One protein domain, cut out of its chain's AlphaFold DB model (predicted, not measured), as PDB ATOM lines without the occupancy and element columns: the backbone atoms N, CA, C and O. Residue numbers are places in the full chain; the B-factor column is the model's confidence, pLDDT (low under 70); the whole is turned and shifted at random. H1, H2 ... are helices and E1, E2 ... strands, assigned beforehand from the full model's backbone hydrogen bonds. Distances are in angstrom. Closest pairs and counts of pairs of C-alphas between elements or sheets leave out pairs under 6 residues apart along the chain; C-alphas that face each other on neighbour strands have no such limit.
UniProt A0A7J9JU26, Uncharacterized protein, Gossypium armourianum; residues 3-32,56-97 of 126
ATOM      1  N   GLU A   3      37.955  89.343  26.505       94.44
ATOM      2  CA  GLU A   3      38.361  87.969  26.153       94.44
ATOM      3  C   GLU A   3      39.585  87.907  25.227       94.44
ATOM      4  O   GLU A   3      40.311  86.921  25.229       94.44
ATOM      5  N   TYR A   4      39.868  88.982  24.485       93.88
ATOM      6  CA  TYR A   4      41.084  89.115  23.677       93.88
ATOM      7  C   TYR A   4      42.285  89.624  24.496       93.88
ATOM      8  O   TYR A   4      43.316  89.971  23.929       93.88
ATOM      9  N   GLY A   5      42.164  89.694  25.828       96.06
ATOM     10  CA  GLY A   5      43.251  90.054  26.746       96.06
ATOM     11  C   GLY A   5      43.362  91.546  27.080       96.06
ATOM     12  O   GLY A   5      44.263  91.941  27.826       96.06
ATOM     13  N   PHE A   6      42.456  92.394  26.579       94.44
ATOM     14  CA  PHE A   6      42.423  93.809  26.956       94.44
ATOM     15  C   PHE A   6      41.976  93.971  28.417       94.44
ATOM     16  O   PHE A   6      40.921  93.485  28.815       94.44
ATOM     17  N   LYS A   7      42.776  94.687  29.218       91.00
ATOM     18  CA  LYS A   7      42.562  94.804  30.674       91.00
ATOM     19  C   LYS A   7      41.484  95.816  31.061       91.00
ATOM     20  O   LYS A   7      40.697  95.548  31.959       91.00
ATOM     21  N   LYS A   8      41.486  96.987  30.414       92.00
ATOM     22  CA  LYS A   8      40.546  98.085  30.669       92.00
ATOM     23  C   LYS A   8      39.759  98.350  29.397       92.00
ATOM     24  O   LYS A   8      40.305  98.883  28.436       92.00
ATOM     25  N   VAL A   9      38.509  97.908  29.385       92.94
ATOM     26  CA  VAL A   9      37.611  97.994  28.231       92.94
ATOM     27  C   VAL A   9      36.342  98.698  28.673       92.94
ATOM     28  O   VAL A   9      35.787  98.362  29.717       92.94
ATOM     29  N   LEU A  10      35.913  99.655  27.857       92.50
ATOM     30  CA  LEU A  10      34.639 100.348  27.961       92.50
ATOM     31  C   LEU A  10      33.996 100.346  26.577       92.50
ATOM     32  O   LEU A  10      34.677 100.577  25.575       92.50
ATOM     33  N   SER A  11      32.698 100.082  26.526       92.62
ATOM     34  CA  SER A  11      31.881 100.387  25.353       92.62
ATOM     35  C   SER A  11      31.652 101.901  25.232       92.62
ATOM     36  O   SER A  11      31.806 102.645  26.203       92.62
ATOM     37  N   LEU A  12      31.265 102.369  24.039       92.50
ATOM     38  CA  LEU A  12      30.914 103.780  23.822       92.50
ATOM     39  C   LEU A  12      29.708 104.203  24.674       92.50
ATOM     40  O   LEU A  12      29.685 105.314  25.196       92.50
ATOM     41  N   GLU A  13      28.750 103.297  24.873       89.31
ATOM     42  CA  GLU A  13      27.597 103.512  25.749       89.31
ATOM     43  C   GLU A  13      28.004 103.649  27.221       89.31
ATOM     44  O   GLU A  13      27.614 104.615  27.875       89.31
ATOM     45  N   GLU A  14      28.838 102.737  27.733       89.44
ATOM     46  CA  GLU A  14      29.363 102.846  29.098       89.44
ATOM     47  C   GLU A  14      30.158 104.139  29.270       89.44
ATOM     48  O   GLU A  14      29.963 104.831  30.263       89.44
ATOM     49  N   PHE A  15      31.011 104.507  28.307       91.25
ATOM     50  CA  PHE A  15      31.755 105.767  28.354       91.25
ATOM     51  C   PHE A  15      30.817 106.980  28.411       91.25
ATOM     52  O   PHE A  15      31.000 107.853  29.258       91.25
ATOM     53  N   ALA A  16      29.789 107.017  27.561       90.38
ATOM     54  CA  ALA A  16      28.813 108.100  27.543       90.38
ATOM     55  C   ALA A  16      28.030 108.206  28.863       90.38
ATOM     56  O   ALA A  16      27.726 109.310  29.303       90.38
ATOM     57  N   SER A  17      27.758 107.084  29.539       88.06
ATOM     58  CA  SER A  17      27.019 107.072  30.812       88.06
ATOM     59  C   SER A  17      27.710 107.824  31.961       88.06
ATOM     60  O   SER A  17      27.046 108.203  32.924       88.06
ATOM     61  N   TYR A  18      29.018 108.087  31.855       88.31
ATOM     62  CA  TYR A  18      29.760 108.900  32.825       88.31
ATOM     63  C   TYR A  18      29.534 110.412  32.667       88.31
ATOM     64  O   TYR A  18      29.972 111.180  33.524       88.31
ATOM     65  N   PHE A  19      28.871 110.851  31.594       88.69
ATOM     66  CA  PHE A  19      28.686 112.258  31.252       88.69
ATOM     67  C   PHE A  19      27.218 112.531  30.916       88.69
ATOM     68  O   PHE A  19      26.748 112.210  29.830       88.69
ATOM     69  N   GLU A  20      26.488 113.172  31.831       84.88
ATOM     70  CA  GLU A  20      25.038 113.392  31.702       84.88
ATOM     71  C   GLU A  20      24.634 114.118  30.405       84.88
ATOM     72  O   GLU A  20      23.607 113.806  29.807       84.88
ATOM     73  N   SER A  21      25.456 115.062  29.942       89.38
ATOM     74  CA  SER A  21      25.146 115.955  28.821       89.38
ATOM     75  C   SER A  21      25.938 115.678  27.537       89.38
ATOM     76  O   SER A  21      25.865 116.479  26.606       89.38
ATOM     77  N   ILE A  22      26.675 114.563  27.453       90.31
ATOM     78  CA  ILE A  22      27.477 114.234  26.256       90.31
ATOM     79  C   ILE A  22      26.610 113.971  25.019       90.31
ATOM     80  O   ILE A  22      27.033 114.215  23.893       90.31
ATOM     81  N   ASP A  23      25.381 113.504  25.234       91.56
ATOM     82  CA  ASP A  23      24.379 113.298  24.199       91.56
ATOM     83  C   ASP A  23      23.164 114.205  24.460       91.56
ATOM     84  O   ASP A  23      22.272 113.844  25.241       91.56
ATOM     85  N   PRO A  24      23.093 115.382  23.813       90.25
ATOM     86  CA  PRO A  24      22.062 116.385  24.086       90.25
ATOM     87  C   PRO A  24      20.652 115.932  23.687       90.25
ATOM     88  O   PRO A  24      19.659 116.524  24.108       90.25
ATOM     89  N   VAL A  25      20.544 114.880  22.871       89.75
ATOM     90  CA  VAL A  25      19.270 114.321  22.407       89.75
ATOM     91  C   VAL A  25      18.941 112.978  23.065       89.75
ATOM     92  O   VAL A  25      17.960 112.343  22.680       89.75
ATOM     93  N   SER A  26      19.701 112.568  24.087       87.88
ATOM     94  CA  SER A  26      19.490 111.321  24.842       87.88
ATOM     95  C   SER A  26      18.060 111.178  25.373       87.88
ATOM     96  O   SER A  26      17.468 110.104  25.285       87.88
ATOM     97  N   GLN A  27      17.443 112.278  25.819       86.00
ATOM     98  CA  GLN A  27      16.047 112.318  26.277       86.00
ATOM     99  C   GLN A  27      15.023 111.850  25.225       86.00
ATOM    100  O   GLN A  27      13.937 111.391  25.575       86.00
ATOM    101  N   TYR A  28      15.356 111.934  23.933       87.31
ATOM    102  CA  TYR A  28      14.490 111.488  22.840       87.31
ATOM    103  C   TYR A  28      14.720 110.013  22.467       87.31
ATOM    104  O   TYR A  28      13.931 109.427  21.721       87.31
ATOM    105  N   LYS A  29      15.763 109.370  23.006       86.06
ATOM    106  CA  LYS A  29      16.167 107.997  22.673       86.06
ATOM    107  C   LYS A  29      15.509 106.978  23.596       86.06
ATOM    108  O   LYS A  29      16.172 106.242  24.322       86.06
ATOM    109  N   ARG A  30      14.179 106.875  23.513       73.38
ATOM    110  CA  ARG A  30      13.352 105.957  24.333       73.38
ATOM    111  C   ARG A  30      13.758 104.478  24.238       73.38
ATOM    112  O   ARG A  30      13.418 103.704  25.120       73.38
ATOM    113  N   TRP A  31      14.475 104.097  23.181       72.44
ATOM    114  CA  TRP A  31      14.984 102.744  22.939       72.44
ATOM    115  C   TRP A  31      16.267 102.414  23.725       72.44
ATOM    116  O   TRP A  31      16.560 101.242  23.926       72.44
ATOM    117  N   THR A  32      17.004 103.429  24.198       63.81
ATOM    118  CA  THR A  32      18.164 103.271  25.106       63.81
ATOM    119  C   THR A  32      17.760 103.277  26.579       63.81
ATOM    120  O   THR A  32      18.537 102.916  27.459       63.81
ATOM    121  N   ALA A  56      43.241 103.646  22.817       96.62
ATOM    122  CA  ALA A  56      42.814 103.298  21.471       96.62
ATOM    123  C   ALA A  56      41.285 103.191  21.445       96.62
ATOM    124  O   ALA A  56      40.671 102.910  22.479       96.62
ATOM    125  N   ALA A  57      40.696 103.365  20.268       97.38
ATOM    126  CA  ALA A  57      39.288 103.105  20.006       97.38
ATOM    127  C   ALA A  57      39.151 102.009  18.939       97.38
ATOM    128  O   ALA A  57      39.921 101.961  17.980       97.38
ATOM    129  N   PHE A  58      38.167 101.127  19.112       97.56
ATOM    130  CA  PHE A  58      37.893 100.021  18.196       97.56
ATOM    131  C   PHE A  58      36.406 100.009  17.851       97.56
ATOM    132  O   PHE A  58      35.569  99.860  18.740       97.56
ATOM    133  N   VAL A  59      36.085 100.127  16.567       97.06
ATOM    134  CA  VAL A  59      34.734  99.947  16.032       97.06
ATOM    135  C   VAL A  59      34.671  98.539  15.455       97.06
ATOM    136  O   VAL A  59      35.175  98.270  14.367       97.06
ATOM    137  N   VAL A  60      34.131  97.614  16.248       95.50
ATOM    138  CA  VAL A  60      34.108  96.172  15.933       95.50
ATOM    139  C   VAL A  60      32.755  95.682  15.417       95.50
ATOM    140  O   VAL A  60      32.647  94.548  14.964       95.50
ATOM    141  N   SER A  61      31.734  96.532  15.480       92.19
ATOM    142  CA  SER A  61      30.375  96.283  14.997       92.19
ATOM    143  C   SER A  61      29.726  97.601  14.589       92.19
ATOM    144  O   SER A  61      30.130  98.656  15.083       92.19
ATOM    145  N   ASP A  62      28.714  97.541  13.724       89.50
ATOM    146  CA  ASP A  62      27.937  98.710  13.311       89.50
ATOM    147  C   ASP A  62      27.278  99.400  14.521       89.50
ATOM    148  O   ASP A  62      26.490  98.769  15.235       89.50
ATOM    149  N   PRO A  63      27.586 100.684  14.780       88.94
ATOM    150  CA  PRO A  63      26.960 101.430  15.864       88.94
ATOM    151  C   PRO A  63      25.466 101.640  15.614       88.94
ATOM    152  O   PRO A  63      25.047 101.920  14.489       88.94
ATOM    153  N   VAL A  64      24.656 101.549  16.670       90.25
ATOM    154  CA  VAL A  64      23.203 101.788  16.595       90.25
ATOM    155  C   VAL A  64      22.883 103.275  16.780       90.25
ATOM    156  O   VAL A  64      21.995 103.805  16.117       90.25
ATOM    157  N   ASP A  65      23.634 103.972  17.641       93.12
ATOM    158  CA  ASP A  65      23.446 105.395  17.935       93.12
ATOM    159  C   ASP A  65      24.545 106.252  17.304       93.12
ATOM    160  O   ASP A  65      25.467 106.710  17.979       93.12
ATOM    161  N   TRP A  66      24.452 106.492  15.996       95.00
ATOM    162  CA  TRP A  66      25.500 107.222  15.275       95.00
ATOM    163  C   TRP A  66      25.762 108.611  15.860       95.00
ATOM    164  O   TRP A  66      26.913 109.017  15.945       95.00
ATOM    165  N   GLY A  67      24.719 109.328  16.294       94.94
ATOM    166  CA  GLY A  67      24.869 110.676  16.841       94.94
ATOM    167  C   GLY A  67      25.720 110.693  18.109       94.94
ATOM    168  O   GLY A  67      26.706 111.425  18.178       94.94
ATOM    169  N   ARG A  68      25.378 109.844  19.088       94.81
ATOM    170  CA  ARG A  68      26.149 109.716  20.335       94.81
ATOM    171  C   ARG A  68      27.546 109.173  20.064       94.81
ATOM    172  O   ARG A  68      28.526 109.717  20.561       94.81
ATOM    173  N   ASP A  69      27.641 108.104  19.282       96.31
ATOM    174  CA  ASP A  69      28.888 107.363  19.116       96.31
ATOM    175  C   ASP A  69      29.914 108.176  18.301       96.31
ATOM    176  O   ASP A  69      31.098 108.177  18.638       96.31
ATOM    177  N   ILE A  70      29.475 108.959  17.304       97.31
ATOM    178  CA  ILE A  70      30.333 109.928  16.600       97.31
ATOM    179  C   ILE A  70      30.790 111.046  17.541       97.31
ATOM    180  O   ILE A  70      31.971 111.393  17.515       97.31
ATOM    181  N   GLN A  71      29.891 111.601  18.363       95.88
ATOM    182  CA  GLN A  71      30.236 112.657  19.320       95.88
ATOM    183  C   GLN A  71      31.316 112.172  20.296       95.88
ATOM    184  O   GLN A  71      32.380 112.784  20.395       95.88
ATOM    185  N   VAL A  72      31.099 111.011  20.922       95.50
ATOM    186  CA  VAL A  72      32.057 110.383  21.843       95.50
ATOM    187  C   VAL A  72      33.404 110.138  21.165       95.50
ATOM    188  O   VAL A  72      34.447 110.473  21.730       95.50
ATOM    189  N   LEU A  73      33.413 109.567  19.955       97.06
ATOM    190  CA  LEU A  73      34.657 109.322  19.224       97.06
ATOM    191  C   LEU A  73      35.381 110.631  18.898       97.06
ATOM    192  O   LEU A  73      36.590 110.707  19.097       97.06
ATOM    193  N   CYS A  74      34.673 111.675  18.460       95.75
ATOM    194  CA  CYS A  74      35.281 112.982  18.221       95.75
ATOM    195  C   CYS A  74      35.922 113.546  19.493       95.75
ATOM    196  O   CYS A  74      37.070 113.987  19.448       95.75
ATOM    197  N   ASP A  75      35.225 113.491  20.626       94.31
ATOM    198  CA  ASP A  75      35.728 114.014  21.895       94.31
ATOM    199  C   ASP A  75      36.962 113.239  22.379       94.31
ATOM    200  O   ASP A  75      37.966 113.835  22.784       94.31
ATOM    201  N   VAL A  76      36.945 111.908  22.273       94.62
ATOM    202  CA  VAL A  76      38.095 111.047  22.593       94.62
ATOM    203  C   VAL A  76      39.281 111.352  21.679       94.62
ATOM    204  O   VAL A  76      40.398 111.528  22.164       94.62
ATOM    205  N   LEU A  77      39.064 111.437  20.367       95.31
ATOM    206  CA  LEU A  77      40.139 111.634  19.396       95.31
ATOM    207  C   LEU A  77      40.764 113.031  19.506       95.31
ATOM    208  O   LEU A  77      41.989 113.145  19.525       95.31
ATOM    209  N   ARG A  78      39.945 114.082  19.655       93.31
ATOM    210  CA  ARG A  78      40.408 115.478  19.767       93.31
ATOM    211  C   ARG A  78      41.098 115.778  21.098       93.31
ATOM    212  O   ARG A  78      41.992 116.613  21.139       93.31
ATOM    213  N   SER A  79      40.717 115.097  22.179       92.88
ATOM    214  CA  SER A  79      41.297 115.302  23.521       92.88
ATOM    215  C   SER A  79      42.548 114.453  23.811       92.88
ATOM    216  O   SER A  79      43.062 114.389  24.938       92.88
ATOM    217  N   GLY A  80      43.015 113.702  22.813       93.25
ATOM    218  CA  GLY A  80      44.087 112.729  22.991       93.25
ATOM    219  C   GLY A  80      43.687 111.531  23.866       93.25
ATOM    220  O   GLY A  80      44.552 110.831  24.398       93.25
ATOM    221  N   GLY A  81      42.393 111.318  24.101       92.06
ATOM    222  CA  GLY A  81      41.852 110.257  24.946       92.06
ATOM    223  C   GLY A  81      41.615 110.640  26.406       92.06
ATOM    224  O   GLY A  81      41.379 109.748  27.214       92.06
ATOM    225  N   LEU A  82      41.697 111.918  26.781       92.12
ATOM    226  CA  LEU A  82      41.307 112.386  28.114       92.12
ATOM    227  C   LEU A  82      40.545 113.703  27.975       92.12
ATOM    228  O   LEU A  82      41.159 114.721  27.668       92.12
ATOM    229  N   LEU A  83      39.235 113.684  28.226       84.75
ATOM    230  CA  LEU A  83      38.380 114.863  28.071       84.75
ATOM    231  C   LEU A  83      38.887 116.033  28.928       84.75
ATOM    232  O   LEU A  83      39.210 115.863  30.100       84.75
ATOM    233  N   GLY A  84      38.997 117.218  28.322       76.31
ATOM    234  CA  GLY A  84      39.577 118.410  28.960       76.31
ATOM    235  C   GLY A  84      41.110 118.408  29.080       76.31
ATOM    236  O   GLY A  84      41.685 119.377  29.571       76.31
ATOM    237  N   GLY A  85      41.792 117.350  28.632       73.31
ATOM    238  CA  GLY A  85      43.249 117.263  28.623       73.31
ATOM    239  C   GLY A  85      43.889 118.017  27.451       73.31
ATOM    240  O   GLY A  85      43.407 117.966  26.327       73.31
ATOM    241  N   ALA A  86      45.037 118.654  27.696       65.69
ATOM    242  CA  ALA A  86      45.777 119.450  26.704       65.69
ATOM    243  C   ALA A  86      46.722 118.633  25.790       65.69
ATOM    244  O   ALA A  86      47.656 119.183  25.211       65.69
ATOM    245  N   ASN A  87      46.561 117.308  25.715       71.94
ATOM    246  CA  ASN A  87      47.475 116.468  24.938       71.94
ATOM    247  C   ASN A  87      46.942 116.272  23.516       71.94
ATOM    248  O   ASN A  87      45.879 115.685  23.339       71.94
ATOM    249  N   ASN A  88      47.726 116.693  22.525       72.88
ATOM    250  CA  ASN A  88      47.352 116.668  21.109       72.88
ATOM    251  C   ASN A  88      47.630 115.320  20.416       72.88
ATOM    252  O   ASN A  88      47.454 115.206  19.205       72.88
ATOM    253  N   ILE A  89      48.104 114.299  21.142       90.88
ATOM    254  CA  ILE A  89      48.345 112.973  20.558       90.88
ATOM    255  C   ILE A  89      47.024 112.207  20.482       90.88
ATOM    256  O   ILE A  89      46.576 111.628  21.474       90.88
ATOM    257  N   GLN A  90      46.429 112.191  19.292       94.44
ATOM    258  CA  GLN A  90      45.219 111.433  18.982       94.44
ATOM    259  C   GLN A  90      45.428 109.921  19.227       94.44
ATOM    260  O   GLN A  90      46.390 109.350  18.703       94.44
ATOM    261  N   PRO A  91      44.540 109.235  19.977       95.94
ATOM    262  CA  PRO A  91      44.578 107.785  20.100       95.94
ATOM    263  C   PRO A  91      44.293 107.121  18.747       95.94
ATOM    264  O   PRO A  91      43.459 107.617  17.986       95.94
ATOM    265  N   PRO A  92      44.921 105.977  18.440       97.56
ATOM    266  CA  PRO A  92      44.598 105.234  17.235       97.56
ATOM    267  C   PRO A  92      43.139 104.752  17.259       97.56
ATOM    268  O   PRO A  92      42.629 104.303  18.291       97.56
ATOM    269  N   LEU A  93      42.492 104.839  16.098       97.69
ATOM    270  CA  LEU A  93      41.145 104.345  15.835       97.69
ATOM    271  C   LEU A  93      41.226 103.205  14.822       97.69
ATOM    272  O   LEU A  93      41.823 103.367  13.759       97.69
ATOM    273  N   TYR A  94      40.605 102.075  15.142       97.94
ATOM    274  CA  TYR A  94      40.562 100.899  14.279       97.94
ATOM    275  C   TYR A  94      39.121 100.531  13.938       97.94
ATOM    276  O   TYR A  94      38.260 100.516  14.819       97.94
ATOM    277  N   PHE A  95      38.885 100.173  12.680       97.94
ATOM    278  CA  PHE A  95      37.623  99.618  12.196       97.94
ATOM    279  C   PHE A  95      37.824  98.150  11.832       97.94
ATOM    280  O   PHE A  95      38.838  97.796  11.232       97.94
ATOM    281  N   ALA A  96      36.874  97.294  12.205       97.19
ATOM    282  CA  ALA A  96      36.928  95.874  11.864       97.19
ATOM    283  C   ALA A  96      36.523  95.589  10.407       97.19
ATOM    284  O   ALA A  96      36.894  94.546   9.873       97.19
ATOM    285  N   ALA A  97      35.781  96.500   9.774       96.06
ATOM    286  CA  ALA A  97      35.332  96.409   8.388       96.06
ATOM    287  C   ALA A  97      35.245  97.805   7.748       96.06
ATOM    288  O   ALA A  97      35.132  98.808   8.452       96.06
TER     289      ALA A  97
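AT A GLANCE: This is residues 3 to 32 and 56 to 97 of the 126 residues of an uncharacterized protein of Gossypium armourianum (UniProt A0A7J9JU26). This domain has little regular structure: short H1 packs on residues 68 to 72 of longer H2, a tiny parallel sheet, E1 beside E2, is near H2, and residues 3 to 8 stick out. The 72 printed residues run H1, E1, H2, E2, mixed class, with 25 in named elements. It is compact, radius of gyration of the C-alphas 12.9 A, spanning 33 by 31 by 22 A.

IN THESE COORDINATES: Find C-alpha 12 at (30.914, 103.780, 23.822), where H1, residues 12 to 17, begins. Next come E1, residues 57 to 59, and H2, residues 66 to 78, 17.6 A long. E2, residues 93 to 95, ends at (37.623, 99.618, 12.196).

HOW THE PARTS SIT: H1 and H2 touch, closest at C-alphas Leu 12 and Asp 69, 6.3 A, about perpendicular at 89 degrees. E1, H2, E2 form a strand-helix-strand unit, parallel neighbour strands joined through a helix, with a right-handed crossover; N 59 and O 94 are 2.8 A apart. Both helices have every O i to N i+4 pair within hydrogen-bond range.

THE WHOLE: Residues 33 to 55 are cut out, a 24.9 A gap between C-alphas 32 and 56. H2 to E2 is a long link. Residues 32 and 86 have pLDDT under 70.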